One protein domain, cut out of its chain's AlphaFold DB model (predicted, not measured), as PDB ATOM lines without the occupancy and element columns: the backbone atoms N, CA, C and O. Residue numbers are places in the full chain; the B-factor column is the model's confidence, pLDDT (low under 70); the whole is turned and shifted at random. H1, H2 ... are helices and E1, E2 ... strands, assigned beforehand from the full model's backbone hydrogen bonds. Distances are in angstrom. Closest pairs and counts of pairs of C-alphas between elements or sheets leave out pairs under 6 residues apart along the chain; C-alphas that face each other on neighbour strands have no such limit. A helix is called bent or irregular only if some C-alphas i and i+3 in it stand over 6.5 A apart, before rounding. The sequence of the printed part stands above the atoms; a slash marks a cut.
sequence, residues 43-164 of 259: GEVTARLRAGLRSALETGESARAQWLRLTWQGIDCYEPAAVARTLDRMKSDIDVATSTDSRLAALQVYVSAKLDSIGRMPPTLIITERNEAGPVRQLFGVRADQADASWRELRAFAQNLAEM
ATOM      1  N   GLY A  43     -35.361 -12.750   9.945       71.38
ATOM      2  CA  GLY A  43     -34.377 -11.799   9.437       71.38
ATOM      3  C   GLY A  43     -32.960 -12.130   9.906       71.38
ATOM      4  O   GLY A  43     -32.035 -12.151   9.094       71.38
ATOM      5  N   GLU A  44     -32.794 -12.470  11.185       80.38
ATOM      6  CA  GLU A  44     -31.501 -12.843  11.760       80.38
ATOM      7  C   GLU A  44     -30.952 -14.152  11.171       80.38
ATOM      8  O   GLU A  44     -29.792 -14.201  10.754       80.38
ATOM      9  N   VAL A  45     -31.776 -15.204  11.085       76.94
ATOM     10  CA  VAL A  45     -31.369 -16.499  10.501       76.94
ATOM     11  C   VAL A  45     -30.970 -16.323   9.035       76.94
ATOM     12  O   VAL A  45     -29.918 -16.804   8.611       76.94
ATOM     13  N   THR A  46     -31.766 -15.574   8.270       77.75
ATOM     14  CA  THR A  46     -31.487 -15.290   6.856       77.75
ATOM     15  C   THR A  46     -30.200 -14.478   6.694       77.75
ATOM     16  O   THR A  46     -29.391 -14.764   5.811       77.75
ATOM     17  N   ALA A  47     -29.965 -13.486   7.558       83.44
ATOM     18  CA  ALA A  47     -28.741 -12.692   7.541       83.44
ATOM     19  C   ALA A  47     -27.498 -13.543   7.845       83.44
ATOM     20  O   ALA A  47     -26.498 -13.431   7.132       83.44
ATOM     21  N   ARG A  48     -27.569 -14.434   8.847       84.56
ATOM     22  CA  ARG A  48     -26.483 -15.370   9.187       84.56
ATOM     23  C   ARG A  48     -26.181 -16.331   8.038       84.56
ATOM     24  O   ARG A  48     -25.016 -16.474   7.670       84.56
ATOM     25  N   LEU A  49     -27.211 -16.915   7.427       84.75
ATOM     26  CA  LEU A  49     -27.065 -17.783   6.255       84.75
ATOM     27  C   LEU A  49     -26.378 -17.046   5.094       84.75
ATOM     28  O   LEU A  49     -25.389 -17.533   4.551       84.75
ATOM     29  N   ARG A  50     -26.855 -15.844   4.742       88.88
ATOM     30  CA  ARG A  50     -26.269 -15.027   3.663       88.88
ATOM     31  C   ARG A  50     -24.812 -14.664   3.935       88.88
ATOM     32  O   ARG A  50     -23.999 -14.711   3.014       88.88
ATOM     33  N   ALA A  51     -24.477 -14.314   5.175       89.75
ATOM     34  CA  ALA A  51     -23.101 -14.028   5.568       89.75
ATOM     35  C   ALA A  51     -22.203 -15.268   5.427       89.75
ATOM     36  O   ALA A  51     -21.127 -15.175   4.838       89.75
ATOM     37  N   GLY A  52     -22.669 -16.435   5.888       89.75
ATOM     38  CA  GLY A  52     -21.951 -17.703   5.745       89.75
ATOM     39  C   GLY A  52     -21.714 -18.090   4.282       89.75
ATOM     40  O   GLY A  52     -20.588 -18.400   3.900       89.75
ATOM     41  N   LEU A  53     -22.744 -17.987   3.436       91.06
ATOM     42  CA  LEU A  53     -22.633 -18.275   2.002       91.06
ATOM     43  C   LEU A  53     -21.690 -17.305   1.281       91.06
ATOM     44  O   LEU A  53     -20.902 -17.730   0.440       91.06
ATOM     45  N   ARG A  54     -21.716 -16.013   1.631       92.38
ATOM     46  CA  ARG A  54     -20.768 -15.028   1.088       92.38
ATOM     47  C   ARG A  54     -19.326 -15.374   1.462       92.38
ATOM     48  O   ARG A  54     -18.468 -15.393   0.587       92.38
ATOM     49  N   SER A  55     -19.087 -15.723   2.725       91.44
ATOM     50  CA  SER A  55     -17.775 -16.169   3.206       91.44
ATOM     51  C   SER A  55     -17.283 -17.420   2.460       91.44
ATOM     52  O   SER A  55     -16.113 -17.493   2.078       91.44
ATOM     53  N   ALA A  56     -18.168 -18.388   2.200       90.25
ATOM     54  CA  ALA A  56     -17.846 -19.591   1.427       90.25
ATOM     55  C   ALA A  56     -17.446 -19.260  -0.025       90.25
ATOM     56  O   ALA A  56     -16.469 -19.800  -0.548       90.25
ATOM     57  N   LEU A  57     -18.173 -18.335  -0.667       91.25
ATOM     58  CA  LEU A  57     -17.876 -17.857  -2.021       91.25
ATOM     59  C   LEU A  57     -16.506 -17.167  -2.100       91.25
ATOM     60  O   LEU A  57     -15.714 -17.478  -2.988       91.25
ATOM     61  N   GLU A  58     -16.211 -16.261  -1.167       92.56
ATOM     62  CA  GLU A  58     -14.935 -15.531  -1.108       92.56
ATOM     63  C   GLU A  58     -13.747 -16.474  -0.857       92.56
ATOM     64  O   GLU A  58     -12.707 -16.379  -1.520       92.56
ATOM     65  N   THR A  59     -13.922 -17.427   0.061       88.00
ATOM     66  CA  THR A  59     -12.895 -18.420   0.404       88.00
ATOM     67  C   THR A  59     -12.584 -19.324  -0.782       88.00
ATOM     68  O   THR A  59     -11.413 -19.557  -1.093       88.00
ATOM     69  N   GLY A  60     -13.609 -19.831  -1.467       87.81
ATOM     70  CA  GLY A  60     -13.387 -20.720  -2.598       87.81
ATOM     71  C   GLY A  60     -12.823 -19.996  -3.830       87.81
ATOM     72  O   GLY A  60     -11.967 -20.564  -4.501       87.81
ATOM     73  N   GLU A  61     -13.187 -18.731  -4.085       90.88
ATOM     74  CA  GLU A  61     -12.572 -17.951  -5.176       90.88
ATOM     75  C   GLU A  61     -11.083 -17.693  -4.892       90.88
ATOM     76  O   GLU A  61     -10.235 -17.866  -5.769       90.88
ATOM     77  N   SER A  62     -10.747 -17.383  -3.635       89.88
ATOM     78  CA  SER A  62      -9.357 -17.237  -3.191       89.88
ATOM     79  C   SER A  62      -8.570 -18.547  -3.317       89.88
ATOM     80  O   SER A  62      -7.408 -18.536  -3.721       89.88
ATOM     81  N   ALA A  63      -9.190 -19.689  -3.000       87.44
ATOM     82  CA  ALA A  63      -8.567 -21.007  -3.126       87.44
ATOM     83  C   ALA A  63      -8.396 -21.443  -4.594       87.44
ATOM     84  O   ALA A  63      -7.358 -22.001  -4.944       87.44
ATOM     85  N   ARG A  64      -9.358 -21.133  -5.473       89.25
ATOM     86  CA  ARG A  64      -9.249 -21.371  -6.921       89.25
ATOM     87  C   ARG A  64      -8.083 -20.605  -7.538       89.25
ATOM     88  O   ARG A  64      -7.381 -21.153  -8.381       89.25
ATOM     89  N   ALA A  65      -7.830 -19.373  -7.094       88.88
ATOM     90  CA  ALA A  65      -6.687 -18.587  -7.560       88.88
ATOM     91  C   ALA A  65      -5.323 -19.247  -7.257       88.88
ATOM     92  O   ALA A  65      -4.322 -18.893  -7.876       88.88
ATOM     93  N   GLN A  66      -5.279 -20.218  -6.338       88.19
ATOM     94  CA  GLN A  66      -4.079 -20.989  -5.992       88.19
ATOM     95  C   GLN A  66      -3.917 -22.265  -6.830       88.19
ATOM     96  O   GLN A  66      -2.981 -23.031  -6.596       88.19
ATOM     97  N   TRP A  67      -4.813 -22.542  -7.783       90.81
ATOM     98  CA  TRP A  67      -4.658 -23.696  -8.662       90.81
ATOM     99  C   TRP A  67      -3.424 -23.537  -9.542       90.81
ATOM    100  O   TRP A  67      -3.323 -22.624 -10.361       90.81
ATOM    101  N   LEU A  68      -2.488 -24.474  -9.394       86.38
ATOM    102  CA  LEU A  68      -1.312 -24.533 -10.243       86.38
ATOM    103  C   LEU A  68      -1.726 -24.944 -11.659       86.38
ATOM    104  O   LEU A  68      -2.252 -26.042 -11.861       86.38
ATOM    105  N   ARG A  69      -1.479 -24.059 -12.628       86.81
ATOM    106  CA  ARG A  69      -1.709 -24.318 -14.052       86.81
ATOM    107  C   ARG A  69      -0.552 -25.130 -14.630       86.81
ATOM    108  O   ARG A  69       0.611 -24.774 -14.473       86.81
ATOM    109  N   LEU A  70      -0.904 -26.208 -15.310       83.75
ATOM    110  CA  LEU A  70      -0.037 -27.107 -16.057       83.75
ATOM    111  C   LEU A  70      -0.463 -27.062 -17.527       83.75
ATOM    112  O   LEU A  70      -1.636 -26.829 -17.822       83.75
ATOM    113  N   THR A  71       0.450 -27.339 -18.452       82.19
ATOM    114  CA  THR A  71       0.111 -27.444 -19.877       82.19
ATOM    115  C   THR A  71       0.521 -28.812 -20.403       82.19
ATOM    116  O   THR A  71       1.660 -29.241 -20.231       82.19
ATOM    117  N   TRP A  72      -0.404 -29.508 -21.059       80.31
ATOM    118  CA  TRP A  72      -0.162 -30.805 -21.684       80.31
ATOM    119  C   TRP A  72      -0.651 -30.789 -23.125       80.31
ATOM    120  O   TRP A  72      -1.839 -30.625 -23.370       80.31
ATOM    121  N   GLN A  73       0.264 -30.935 -24.089       81.81
ATOM    122  CA  GLN A  73      -0.064 -30.905 -25.525       81.81
ATOM    123  C   GLN A  73      -0.876 -29.658 -25.945       81.81
ATOM    124  O   GLN A  73      -1.764 -29.735 -26.787       81.81
ATOM    125  N   GLY A  74      -0.592 -28.504 -25.329       82.81
ATOM    126  CA  GLY A  74      -1.334 -27.257 -25.564       82.81
ATOM    127  C   GLY A  74      -2.688 -27.163 -24.847       82.81
ATOM    128  O   GLY A  74      -3.388 -26.172 -25.014       82.81
ATOM    129  N   ILE A  75      -3.056 -28.161 -24.039       84.12
ATOM    130  CA  ILE A  75      -4.253 -28.161 -23.195       84.12
ATOM    131  C   ILE A  75      -3.878 -27.669 -21.799       84.12
ATOM    132  O   ILE A  75      -2.938 -28.176 -21.183       84.12
ATOM    133  N   ASP A  76      -4.639 -26.706 -21.287       90.62
ATOM    134  CA  ASP A  76      -4.501 -26.233 -19.916       90.62
ATOM    135  C   ASP A  76      -5.122 -27.203 -18.915       90.62
ATOM    136  O   ASP A  76      -6.279 -27.623 -19.036       90.62
ATOM    137  N   CYS A  77      -4.352 -27.509 -17.881       90.81
ATOM    138  CA  CYS A  77      -4.718 -28.404 -16.802       90.81
ATOM    139  C   CYS A  77      -4.449 -27.742 -15.448       90.81
ATOM    140  O   CYS A  77      -3.575 -26.889 -15.318       90.81
ATOM    141  N   TYR A  78      -5.156 -28.184 -14.418       93.06
ATOM    142  CA  TYR A  78      -4.886 -27.858 -13.026       93.06
ATOM    143  C   TYR A  78      -4.418 -29.086 -12.257       93.06
ATOM    144  O   TYR A  78      -4.767 -30.220 -12.595       93.06
ATOM    145  N   GLU A  79      -3.657 -28.855 -11.191       91.00
ATOM    146  CA  GLU A  79      -3.275 -29.911 -10.260       91.00
ATOM    147  C   GLU A  79      -4.528 -30.545  -9.606       91.00
ATOM    148  O   GLU A  79      -5.282 -29.851  -8.913       91.00
ATOM    149  N   PRO A  80      -4.745 -31.868  -9.744       90.69
ATOM    150  CA  PRO A  80      -5.936 -32.549  -9.242       90.69
ATOM    151  C   PRO A  80      -6.156 -32.346  -7.743       90.69
ATOM    152  O   PRO A  80      -7.274 -32.088  -7.306       90.69
ATOM    153  N   ALA A  81      -5.087 -32.413  -6.947       89.38
ATOM    154  CA  ALA A  81      -5.184 -32.273  -5.501       89.38
ATOM    155  C   ALA A  81      -5.599 -30.849  -5.084       89.38
ATOM    156  O   ALA A  81      -6.332 -30.690  -4.108       89.38
ATOM    157  N   ALA A  82      -5.179 -29.815  -5.822       89.88
ATOM    158  CA  ALA A  82      -5.603 -28.438  -5.578       89.88
ATOM    159  C   ALA A  82      -7.089 -28.232  -5.916       89.88
ATOM    160  O   ALA A  82      -7.824 -27.643  -5.115       89.88
ATOM    161  N   VAL A  83      -7.542 -28.785  -7.049       89.38
ATOM    162  CA  VAL A  83      -8.955 -28.758  -7.463       89.38
ATOM    163  C   VAL A  83      -9.828 -29.484  -6.440       89.38
ATOM    164  O   VAL A  83     -10.770 -28.888  -5.923       89.38
ATOM    165  N   ALA A  84      -9.480 -30.724  -6.082       90.00
ATOM    166  CA  ALA A  84     -10.229 -31.533  -5.119       90.00
ATOM    167  C   ALA A  84     -10.394 -30.813  -3.774       90.00
ATOM    168  O   ALA A  84     -11.516 -30.600  -3.325       90.00
ATOM    169  N   ARG A  85      -9.289 -30.325  -3.186       90.38
ATOM    170  CA  ARG A  85      -9.327 -29.575  -1.918       90.38
ATOM    171  C   ARG A  85     -10.211 -28.334  -1.992       90.38
ATOM    172  O   ARG A  85     -10.878 -28.009  -1.018       90.38
ATOM    173  N   THR A  86     -10.197 -27.627  -3.121       90.06
ATOM    174  CA  THR A  86     -10.979 -26.395  -3.295       90.06
ATOM    175  C   THR A  86     -12.470 -26.692  -3.400       90.06
ATOM    176  O   THR A  86     -13.264 -26.055  -2.710       90.06
ATOM    177  N   LEU A  87     -12.847 -27.686  -4.212       89.56
ATOM    178  CA  LEU A  87     -14.239 -28.121  -4.338       89.56
ATOM    179  C   LEU A  87     -14.761 -28.668  -3.001       89.56
ATOM    180  O   LEU A  87     -15.844 -28.280  -2.570       89.56
ATOM    181  N   ASP A  88     -13.980 -29.500  -2.308       89.94
ATOM    182  CA  ASP A  88     -14.366 -30.065  -1.011       89.94
ATOM    183  C   ASP A  88     -14.476 -29.004   0.084       89.94
ATOM    184  O   ASP A  88     -15.443 -29.018   0.847       89.94
ATOM    185  N   ARG A  89     -13.552 -28.036   0.129       90.19
ATOM    186  CA  ARG A  89     -13.645 -26.902   1.056       90.19
ATOM    187  C   ARG A  89     -14.910 -26.090   0.802       90.19
ATOM    188  O   ARG A  89     -15.660 -25.859   1.740       90.19
ATOM    189  N   MET A  90     -15.195 -25.719  -0.447       89.12
ATOM    190  CA  MET A  90     -16.399 -24.946  -0.762       89.12
ATOM    191  C   MET A  90     -17.681 -25.705  -0.392       89.12
ATOM    192  O   MET A  90     -18.594 -25.118   0.184       89.12
ATOM    193  N   LYS A  91     -17.749 -27.013  -0.673       89.44
ATOM    194  CA  LYS A  91     -18.877 -27.859  -0.248       89.44
ATOM    195  C   LYS A  91     -19.023 -27.856   1.269       89.44
ATOM    196  O   LYS A  91     -20.129 -27.665   1.762       89.44
ATOM    197  N   SER A  92     -17.917 -28.037   1.992       89.56
ATOM    198  CA  SER A  92     -17.898 -28.013   3.455       89.56
ATOM    199  C   SER A  92     -18.382 -26.673   4.003       89.56
ATOM    200  O   SER A  92     -19.214 -26.655   4.900       89.56
ATOM    201  N   ASP A  93     -17.916 -25.550   3.458       88.81
ATOM    202  CA  ASP A  93     -18.298 -24.219   3.936       88.81
ATOM    203  C   ASP A  93     -19.789 -23.931   3.680       88.81
ATOM    204  O   ASP A  93     -20.474 -23.387   4.547       88.81
ATOM    205  N   ILE A  94     -20.325 -24.355   2.528       86.50
ATOM    206  CA  ILE A  94     -21.764 -24.267   2.220       86.50
ATOM    207  C   ILE A  94     -22.583 -25.162   3.169       86.50
ATOM    208  O   ILE A  94     -23.631 -24.742   3.668       86.50
ATOM    209  N   ASP A  95     -22.123 -26.385   3.444       86.56
ATOM    210  CA  ASP A  95     -22.799 -27.311   4.362       86.56
ATOM    211  C   ASP A  95     -22.788 -26.771   5.803       86.56
ATOM    212  O   ASP A  95     -23.821 -26.753   6.468       86.56
ATOM    213  N   VAL A  96     -21.670 -26.207   6.270       85.88
ATOM    214  CA  VAL A  96     -21.579 -25.526   7.575       85.88
ATOM    215  C   VAL A  96     -22.521 -24.322   7.635       85.88
ATOM    216  O   VAL A  96     -23.298 -24.193   8.583       85.88
ATOM    217  N   ALA A  97     -22.521 -23.458   6.617       84.94
ATOM    218  CA  ALA A  97     -23.395 -22.285   6.582       84.94
ATOM    219  C   ALA A  97     -24.887 -22.652   6.684       84.94
ATOM    220  O   ALA A  97     -25.674 -21.883   7.230       84.94
ATOM    221  N   THR A  98     -25.270 -23.832   6.193       79.25
ATOM    222  CA  THR A  98     -26.666 -24.292   6.129       79.25
ATOM    223  C   THR A  98     -27.063 -25.260   7.249       79.25
ATOM    224  O   THR A  98     -28.255 -25.469   7.456       79.25
ATOM    225  N   SER A  99     -26.105 -25.817   7.997       71.81
ATOM    226  CA  SER A  99     -26.332 -26.803   9.074       71.81
ATOM    227  C   SER A  99     -26.274 -26.229  10.492       71.81
ATOM    228  O   SER A  99     -26.649 -26.904  11.449       71.81
ATOM    229  N   THR A 100     -25.816 -24.984  10.644       67.75
ATOM    230  CA  THR A 100     -25.632 -24.326  11.951       67.75
ATOM    231  C   THR A 100     -26.930 -24.073  12.720       67.75
ATOM    232  O   THR A 100     -26.885 -23.874  13.934       67.75
ATOM    233  N   ASP A 101     -28.082 -24.091  12.049       65.50
ATOM    234  CA  ASP A 101     -29.386 -23.853  12.660       65.50
ATOM    235  C   ASP A 101     -30.356 -24.984  12.300       65.50
ATOM    236  O   ASP A 101     -30.598 -25.267  11.126       65.50
ATOM    237  N   SER A 102     -30.943 -25.635  13.308       61.66
ATOM    238  CA  SER A 102     -31.888 -26.744  13.106       61.66
ATOM    239  C   SER A 102     -33.139 -26.326  12.329       61.66
ATOM    240  O   SER A 102     -33.790 -27.167  11.708       61.66
ATOM    241  N   ARG A 103     -33.451 -25.025  12.294       60.59
ATOM    242  CA  ARG A 103     -34.535 -24.454  11.482       60.59
ATOM    243  C   ARG A 103     -34.233 -24.507   9.988       60.59
ATOM    244  O   ARG A 103     -35.148 -24.412   9.187       60.59
ATOM    245  N   LEU A 104     -32.977 -24.690   9.594       68.88
ATOM    246  CA  LEU A 104     -32.567 -24.841   8.200       68.88
ATOM    247  C   LEU A 104     -32.476 -26.312   7.765       68.88
ATOM    248  O   LEU A 104     -32.037 -26.585   6.654       68.88
ATOM    249  N   ALA A 105     -32.929 -27.278   8.572       64.44
ATOM    250  CA  ALA A 105     -32.769 -28.706   8.270       64.44
ATOM    251  C   ALA A 105     -33.336 -29.124   6.894       64.44
ATOM    252  O   ALA A 105     -32.736 -29.938   6.191       64.44
ATOM    253  N   ALA A 106     -34.467 -28.549   6.470       63.53
ATOM    254  CA  ALA A 106     -35.034 -28.815   5.143       63.53
ATOM    255  C   ALA A 106     -34.166 -28.246   4.004       63.53
ATOM    256  O   ALA A 106     -34.033 -28.883   2.956       63.53
ATOM    257  N   LEU A 107     -33.557 -27.074   4.217       72.94
ATOM    258  CA  LEU A 107     -32.589 -26.478   3.296       72.94
ATOM    259  C   LEU A 107     -31.323 -27.335   3.230       72.94
ATOM    260  O   LEU A 107     -30.869 -27.664   2.140       72.94
ATOM    261  N   GLN A 108     -30.801 -27.756   4.382       74.94
ATOM    262  CA  GLN A 108     -29.602 -28.583   4.481       74.94
ATOM    263  C   GLN A 108     -29.742 -29.881   3.674       74.94
ATOM    264  O   GLN A 108     -28.837 -30.248   2.933       74.94
ATOM    265  N   VAL A 109     -30.898 -30.552   3.736       68.12
ATOM    266  CA  VAL A 109     -31.173 -31.756   2.929       68.12
ATOM    267  C   VAL A 109     -30.989 -31.501   1.436       68.12
ATOM    268  O   VAL A 109     -30.340 -32.294   0.748       68.12
ATOM    269  N   TYR A 110     -31.567 -30.410   0.937       73.19
ATOM    270  CA  TYR A 110     -31.451 -30.032  -0.465       73.19
ATOM    271  C   TYR A 110     -30.012 -29.662  -0.829       73.19
ATOM    272  O   TYR A 110     -29.490 -30.130  -1.843       73.19
ATOM    273  N   VAL A 111     -29.374 -28.860   0.021       78.94
ATOM    274  CA  VAL A 111     -28.001 -28.391  -0.148       78.94
ATOM    275  C   VAL A 111     -27.053 -29.565  -0.262       78.94
ATOM    276  O   VAL A 111     -26.391 -29.698  -1.287       78.94
ATOM    277  N   SER A 112     -27.048 -30.473   0.710       78.94
ATOM    278  CA  SER A 112     -26.132 -31.603   0.666       78.94
ATOM    279  C   SER A 112     -26.367 -32.488  -0.566       78.94
ATOM    280  O   SER A 112     -25.408 -32.918  -1.198       78.94
ATOM    281  N   ALA A 113     -27.623 -32.706  -0.983       72.12
ATOM    282  CA  ALA A 113     -27.912 -33.480  -2.194       72.12
ATOM    283  C   ALA A 113     -27.401 -32.803  -3.481       72.12
ATOM    284  O   ALA A 113     -26.902 -33.476  -4.385       72.12
ATOM    285  N   LYS A 114     -27.495 -31.471  -3.575       77.75
ATOM    286  CA  LYS A 114     -26.934 -30.706  -4.697       77.75
ATOM    287  C   LYS A 114     -25.411 -30.690  -4.678       77.75
ATOM    288  O   LYS A 114     -24.807 -30.864  -5.734       77.75
ATOM    289  N   LEU A 115     -24.793 -30.551  -3.508       82.62
ATOM    290  CA  LEU A 115     -23.339 -30.615  -3.360       82.62
ATOM    291  C   LEU A 115     -22.781 -31.984  -3.780       82.62
ATOM    292  O   LEU A 115     -21.730 -32.031  -4.416       82.62
ATOM    293  N   ASP A 116     -23.498 -33.079  -3.514       78.94
ATOM    294  CA  ASP A 116     -23.124 -34.433  -3.961       78.94
ATOM    295  C   ASP A 116     -23.214 -34.601  -5.496       78.94
ATOM    296  O   ASP A 116     -22.496 -35.412  -6.094       78.94
ATOM    297  N   SER A 117     -24.088 -33.828  -6.150       75.25
ATOM    298  CA  SER A 117     -24.258 -33.829  -7.607       75.25
ATOM    299  C   SER A 117     -23.239 -32.942  -8.322       75.25
ATOM    300  O   SER A 117     -22.652 -33.376  -9.306       75.25
ATOM    301  N   ILE A 118     -23.055 -31.705  -7.853       75.31
ATOM    302  CA  ILE A 118     -22.227 -30.678  -8.507       75.31
ATOM    303  C   ILE A 118     -20.748 -30.858  -8.134       75.31
ATOM    304  O   ILE A 118     -19.846 -30.691  -8.948       75.31
ATOM    305  N   GLY A 119     -20.486 -31.238  -6.885       65.50
ATOM    306  CA  GLY A 119     -19.155 -31.278  -6.293       65.50
ATOM    307  C   GLY A 119     -18.357 -32.546  -6.582       65.50
ATOM    308  O   GLY A 119     -17.585 -32.968  -5.718       65.50
ATOM    309  N   ARG A 120     -18.581 -33.199  -7.727       79.19
ATOM    310  CA  ARG A 120     -17.781 -34.355  -8.150       79.19
ATOM    311  C   ARG A 120     -16.511 -33.869  -8.825       79.19
ATOM    312  O   ARG A 120     -16.549 -32.984  -9.674       79.19
ATOM    313  N   MET A 121     -15.391 -34.475  -8.454       83.25
ATOM    314  CA  MET A 121     -14.112 -34.182  -9.081       83.25
ATOM    315  C   MET A 121     -14.156 -34.562 -10.572       83.25
ATOM    316  O   MET A 121     -14.566 -35.686 -10.884       83.25
ATOM    317  N   PRO A 122     -13.742 -33.673 -11.493       86.56
ATOM    318  CA  PRO A 122     -13.669 -34.028 -12.903       86.56
ATOM    319  C   PRO A 122     -12.577 -35.084 -13.171       86.56
ATOM    320  O   PRO A 122     -11.660 -35.242 -12.359       86.56
ATOM    321  N   PRO A 123     -12.647 -35.806 -14.304       86.88
ATOM    322  CA  PRO A 123     -11.667 -36.831 -14.654       86.88
ATOM    323  C   PRO A 123     -10.227 -36.306 -14.680       86.88
ATOM    324  O   PRO A 123      -9.958 -35.202 -15.158       86.88
ATOM    325  N   THR A 124      -9.291 -37.129 -14.205       88.25
ATOM    326  CA  THR A 124      -7.858 -36.834 -14.248       88.25
ATOM    327  C   THR A 124      -7.212 -37.412 -15.508       88.25
ATOM    328  O   THR A 124      -7.503 -38.525 -15.941       88.25
ATOM    329  N   LEU A 125      -6.313 -36.637 -16.100       86.00
ATOM    330  CA  LEU A 125      -5.459 -36.988 -17.226       86.00
ATOM    331  C   LEU A 125      -4.043 -37.273 -16.729       86.00
ATOM    332  O   LEU A 125      -3.587 -36.661 -15.762       86.00
ATOM    333  N   ILE A 126      -3.329 -38.154 -17.427       86.00
ATOM    334  CA  ILE A 126      -1.901 -38.392 -17.200       86.00
ATOM    335  C   ILE A 126      -1.112 -37.426 -18.087       86.00
ATOM    336  O   ILE A 126      -1.148 -37.509 -19.312       86.00
ATOM    337  N   ILE A 127      -0.380 -36.517 -17.458       80.31
ATOM    338  CA  ILE A 127       0.517 -35.554 -18.088       80.31
ATOM    339  C   ILE A 127       1.923 -36.143 -18.063       80.31
ATOM    340  O   ILE A 127       2.465 -36.445 -17.007       80.31
ATOM    341  N   THR A 128       2.536 -36.301 -19.230       76.56
ATOM    342  CA  THR A 128       3.931 -36.750 -19.325       76.56
ATOM    343  C   THR A 128       4.822 -35.537 -19.546       76.56
ATOM    344  O   THR A 128       4.826 -34.969 -20.636       76.56
ATOM    345  N   GLU A 129       5.555 -35.129 -18.517       67.50
ATOM    346  CA  GLU A 129       6.531 -34.049 -18.601       67.50
ATOM    347  C   GLU A 129       7.876 -34.642 -19.049       67.50
ATOM    348  O   GLU A 129       8.497 -35.446 -18.342       67.50
ATOM    349  N   ARG A 130       8.310 -34.293 -20.268       62.19
ATOM    350  CA  ARG A 130       9.675 -34.580 -20.718       62.19
ATOM    351  C   ARG A 130      10.586 -33.511 -20.144       62.19
ATOM    352  O   ARG A 130      10.563 -32.375 -20.598       62.19
ATOM    353  N   ASN A 131      11.389 -33.896 -19.165       59.50
ATOM    354  CA  ASN A 131      12.461 -33.050 -18.675       59.50
ATOM    355  C   ASN A 131      13.657 -33.212 -19.624       59.50
ATOM    356  O   ASN A 131      14.132 -34.333 -19.804       59.50
ATOM    357  N   GLU A 132      14.143 -32.134 -20.242       60.75
ATOM    358  CA  GLU A 132      15.223 -32.200 -21.248       60.75
ATOM    359  C   GLU A 132      16.552 -32.750 -20.684       60.75
ATOM    360  O   GLU A 132      17.415 -33.175 -21.447       60.75
ATOM    361  N   ALA A 133      16.692 -32.817 -19.354       59.31
ATOM    362  CA  ALA A 133      17.895 -33.271 -18.656       59.31
ATOM    363  C   ALA A 133      17.668 -34.401 -17.619       59.31
ATOM    364  O   ALA A 133      18.559 -34.668 -16.813       59.31
ATOM    365  N   GLY A 134      16.500 -35.065 -17.579       62.06
ATOM    366  CA  GLY A 134      16.179 -36.012 -16.495       62.06
ATOM    367  C   GLY A 134      15.103 -37.062 -16.809       62.06
ATOM    368  O   GLY A 134      14.594 -37.116 -17.929       62.06
ATOM    369  N   PRO A 135      14.752 -37.926 -15.833       59.41
ATOM    370  CA  PRO A 135      13.751 -38.970 -16.028       59.41
ATOM    371  C   PRO A 135      12.373 -38.376 -16.350       59.41
ATOM    372  O   PRO A 135      11.991 -37.329 -15.824       59.41
ATOM    373  N   VAL A 136      11.619 -39.073 -17.205       69.19
ATOM    374  CA  VAL A 136      10.238 -38.721 -17.560       69.19
ATOM    375  C   VAL A 136       9.380 -38.708 -16.297       69.19
ATOM    376  O   VAL A 136       9.264 -39.726 -15.614       69.19
ATOM    377  N   ARG A 137       8.753 -37.567 -16.000       73.69
ATOM    378  CA  ARG A 137       7.854 -37.429 -14.853       73.69
ATOM    379  C   ARG A 137       6.411 -37.543 -15.328       73.69
ATOM    380  O   ARG A 137       5.974 -36.798 -16.202       73.69
ATOM    381  N   GLN A 138       5.669 -38.480 -14.748       78.44
ATOM    382  CA  GLN A 138       4.219 -38.534 -14.908       78.44
ATOM    383  C   GLN A 138       3.574 -37.665 -13.829       78.44
ATOM    384  O   GLN A 138       3.758 -37.885 -12.632       78.44
ATOM    385  N   LEU A 139       2.850 -36.650 -14.272       80.06
ATOM    386  CA  LEU A 139       1.984 -35.808 -13.466       80.06
ATOM    387  C   LEU A 139       0.532 -36.176 -13.767       80.06
ATOM    388  O   LEU A 139       0.222 -36.754 -14.804       80.06
ATOM    389  N   PHE A 140      -0.372 -35.818 -12.868       87.12
ATOM    390  CA  PHE A 140      -1.804 -35.910 -13.119       87.12
ATOM    391  C   PHE A 140      -2.363 -34.495 -13.248       87.12
ATOM    392  O   PHE A 140      -1.905 -33.596 -12.546       87.12
ATOM    393  N   GLY A 141      -3.336 -34.296 -14.133       89.88
ATOM    394  CA  GLY A 141      -3.979 -33.004 -14.367       89.88
ATOM    395  C   GLY A 141      -5.484 -33.137 -14.538       89.88
ATOM    396  O   GLY A 141      -5.958 -34.133 -15.066       89.88
ATOM    397  N   VAL A 142      -6.245 -32.139 -14.113       91.81
ATOM    398  CA  VAL A 142      -7.664 -31.986 -14.469       91.81
ATOM    399  C   VAL A 142      -7.757 -30.899 -15.527       91.81
ATOM    400  O   VAL A 142      -7.125 -29.862 -15.359       91.81
ATOM    401  N   ARG A 143      -8.522 -31.089 -16.605       92.00
ATOM    402  CA  ARG A 143      -8.640 -30.037 -17.627       92.00
ATOM    403  C   ARG A 143      -9.236 -28.759 -17.036       92.00
ATOM    404  O   ARG A 143     -10.214 -28.819 -16.285       92.00
ATOM    405  N   ALA A 144      -8.664 -27.612 -17.396       91.50
ATOM    406  CA  ALA A 144      -9.057 -26.323 -16.835       91.50
ATOM    407  C   ALA A 144     -10.529 -25.981 -17.112       91.50
ATOM    408  O   ALA A 144     -11.236 -25.547 -16.210       91.50
ATOM    409  N   ASP A 145     -11.018 -26.268 -18.322       91.69
ATOM    410  CA  ASP A 145     -12.411 -26.039 -18.721       91.69
ATOM    411  C   ASP A 145     -13.414 -26.845 -17.882       91.69
ATOM    412  O   ASP A 145     -14.464 -26.328 -17.499       91.69
ATOM    413  N   GLN A 146     -13.076 -28.092 -17.548       92.12
ATOM    414  CA  GLN A 146     -13.906 -28.951 -16.704       92.12
ATOM    415  C   GLN A 146     -13.890 -28.506 -15.238       92.12
ATOM    416  O   GLN A 146     -14.944 -28.429 -14.609       92.12
ATOM    417  N   ALA A 147     -12.713 -28.178 -14.697       90.81
ATOM    418  CA  ALA A 147     -12.590 -27.674 -13.330       90.81
ATOM    419  C   ALA A 147     -13.333 -26.339 -13.144       90.81
ATOM    420  O   ALA A 147     -14.059 -26.160 -12.164       90.81
ATOM    421  N   ASP A 148     -13.208 -25.429 -14.111       91.38
ATOM    422  CA  ASP A 148     -13.900 -24.142 -14.107       91.38
ATOM    423  C   ASP A 148     -15.418 -24.288 -14.246       91.38
ATOM    424  O   ASP A 148     -16.159 -23.499 -13.656       91.38
ATOM    425  N   ALA A 149     -15.898 -25.284 -14.998       90.62
ATOM    426  CA  ALA A 149     -17.322 -25.596 -15.082       90.62
ATOM    427  C   ALA A 149     -17.874 -26.049 -13.721       90.62
ATOM    428  O   ALA A 149     -18.830 -25.448 -13.230       90.62
ATOM    429  N   SER A 150     -17.226 -27.020 -13.064       89.19
ATOM    430  CA  SER A 150     -17.626 -27.478 -11.723       89.19
ATOM    431  C   SER A 150     -17.600 -26.347 -10.690       89.19
ATOM    432  O   SER A 150     -18.531 -26.208  -9.896       89.19
ATOM    433  N   TRP A 151     -16.568 -25.495 -10.721       90.50
ATOM    434  CA  TRP A 151     -16.489 -24.310  -9.862       90.50
ATOM    435  C   TRP A 151     -17.650 -23.338 -10.110       90.50
ATOM    436  O   TRP A 151     -18.307 -22.888  -9.170       90.50
ATOM    437  N   ARG A 152     -17.931 -23.027 -11.380       91.31
ATOM    438  CA  ARG A 152     -19.004 -22.104 -11.771       91.31
ATOM    439  C   ARG A 152     -20.372 -22.601 -11.323       91.31
ATOM    440  O   ARG A 152     -21.167 -21.798 -10.842       91.31
ATOM    441  N   GLU A 153     -20.640 -23.898 -11.448       89.81
ATOM    442  CA  GLU A 153     -21.892 -24.498 -10.980       89.81
ATOM    443  C   GLU A 153     -22.044 -24.409  -9.455       89.81
ATOM    444  O   GLU A 153     -23.106 -24.006  -8.980       89.81
ATOM    445  N   LEU A 154     -20.990 -24.703  -8.676       88.50
ATOM    446  CA  LEU A 154     -21.028 -24.548  -7.214       88.50
ATOM    447  C   LEU A 154     -21.231 -23.087  -6.798       88.50
ATOM    448  O   LEU A 154     -22.011 -22.800  -5.888       88.50
ATOM    449  N   ARG A 155     -20.561 -22.152  -7.477       90.19
ATOM    450  CA  ARG A 155     -20.718 -20.715  -7.237       90.19
ATOM    451  C   ARG A 155     -22.138 -20.245  -7.526       90.19
ATOM    452  O   ARG A 155     -22.736 -19.597  -6.670       90.19
ATOM    453  N   ALA A 156     -22.686 -20.599  -8.685       88.75
ATOM    454  CA  ALA A 156     -24.062 -20.267  -9.042       88.75
ATOM    455  C   ALA A 156     -25.051 -20.860  -8.030       88.75
ATOM    456  O   ALA A 156     -25.997 -20.197  -7.615       88.75
ATOM    457  N   PHE A 157     -24.802 -22.088  -7.573       88.25
ATOM    458  CA  PHE A 157     -25.608 -22.721  -6.541       88.25
ATOM    459  C   PHE A 157     -25.599 -21.933  -5.222       88.25
ATOM    460  O   PHE A 157     -26.664 -21.600  -4.709       88.25
ATOM    461  N   ALA A 158     -24.423 -21.572  -4.702       88.56
ATOM    462  CA  ALA A 158     -24.304 -20.795  -3.468       88.56
ATOM    463  C   ALA A 158     -24.894 -19.376  -3.583       88.56
ATOM    464  O   ALA A 158     -25.518 -18.897  -2.637       88.56
ATOM    465  N   GLN A 159     -24.748 -18.718  -4.738       88.00
ATOM    466  CA  GLN A 159     -25.376 -17.418  -5.007       88.00
ATOM    467  C   GLN A 159     -26.903 -17.522  -4.994       88.00
ATOM    468  O   GLN A 159     -27.558 -16.772  -4.274       88.00
ATOM    469  N   ASN A 160     -27.458 -18.521  -5.686       84.06
ATOM    470  CA  ASN A 160     -28.895 -18.785  -5.676       84.06
ATOM    471  C   ASN A 160     -29.414 -19.012  -4.249       84.06
ATOM    472  O   ASN A 160     -30.447 -18.465  -3.881       84.06
ATOM    473  N   LEU A 161     -28.690 -19.770  -3.417       82.31
ATOM    474  CA  LEU A 161     -29.062 -19.963  -2.010       82.31
ATOM    475  C   LEU A 161     -29.079 -18.649  -1.214       82.31
ATOM    476  O   LEU A 161     -29.946 -18.472  -0.363       82.31
ATOM    477  N   ALA A 162     -28.139 -17.738  -1.470       81.19
ATOM    478  CA  ALA A 162     -28.055 -16.459  -0.762       81.19
ATOM    479  C   ALA A 162     -29.174 -15.481  -1.167       81.19
ATOM    480  O   ALA A 162     -29.602 -14.649  -0.361       81.19
ATOM    481  N   GLU A 163     -29.645 -15.587  -2.407       77.69
ATOM    482  CA  GLU A 163     -30.699 -14.745  -2.979       77.69
ATOM    483  C   GLU A 163     -32.111 -15.287  -2.712       77.69
ATOM    484  O   GLU A 163     -33.083 -14.542  -2.808       77.69
ATOM    485  N   MET A 164     -32.244 -16.561  -2.340       68.94
ATOM    486  CA  MET A 164     -33.536 -17.179  -2.048       68.94
ATOM    487  C   MET A 164     -34.163 -16.648  -0.755       68.94
ATOM    488  O   MET A 164     -33.515 -16.540   0.287       68.94
TER     489      MET A 164
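Overview. This is residues 43 to 164 of the 259 residues of an uncharacterized protein of Proteobacteria bacterium (UniProt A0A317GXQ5). A small curled sheet of two strand hairpins, E1 with E2 and E3 with E4, sits at one end of an up-and-down bundle of four helices, H1 to H4, each running against the one before it. Together they make a long rod, 63 by 22 by 19 A, loose, with a radius of gyration of the C-alphas of 17.3 A. The 122 printed residues hold H1 E1 E2 H2 H3 E3 E4 H4 in that order, class mixed; the antiparallel sheet has the order E1 - E2 - E4 - E3.

Arrangement. In the strongly twisted sheet, E1 (residues 69 to 72) and E2 (75 to 78) are a hairpin, with N 70 and O 77 2.8 A apart. E4 (137 to 143) pairs staggered: residues 142 to 143 with E2, N 78 to O 142 at 2.8 A, and residues 137 to 142 with E3 (124 to 129), N 127 to O 139 at 2.7 A. H2 (80 to 99) and H4 (144 to 163) only graze the sheet; they touch, C-alphas of Val 83 and Ala 147 closest at 7.0 A, at a shallow tilt of 10 degrees, the same way. H1 (43 to 64) touches H2, closest C-alphas Gly 52 and Ala 97 at 4.9 A, opposite ways at 5 degrees, a shallow tilt. H3 (102 to 118) forms a helical hairpin with H2, C-alphas of Thr 98 and Gln 108 closest at 5.5 A; H1 and H3 are apart. E2, H2 H3, E3 form a split strand-helix-strand unit, two strands of one sheet that are not neighbours, joined through helices, with E4 between them in the sheet; its crossover is right-handed. In H1, H2 and H4 every O i to N i+4 pair is within hydrogen-bond range; in H3, 10 of 13.

Along the chain. E4 is 18.3 A long and E3 15.3 A; E1 is 10.1 A and E2 10.2 A. H1, 31.5 A, begins at C-alpha 43 (-34.377, -11.799, 9.437). H2 is 28.0 A, and H4, 28.2 A, ends at C-alpha 163 (-30.699, -14.745, -2.979). H3, 24.0 A, is irregular, C-alphas 103 and 106 being 7.7 A apart, with a kink of 36 degrees near residue 109.

Size, cuts and confidence. The C-alphas farthest apart, Gly 43 and Ala 133, are 63.1 A apart. The printed part has no cut and no long link. The model's pLDDT is under 70 at residues 100 to 106, 109, 119, 129 to 136 and 164.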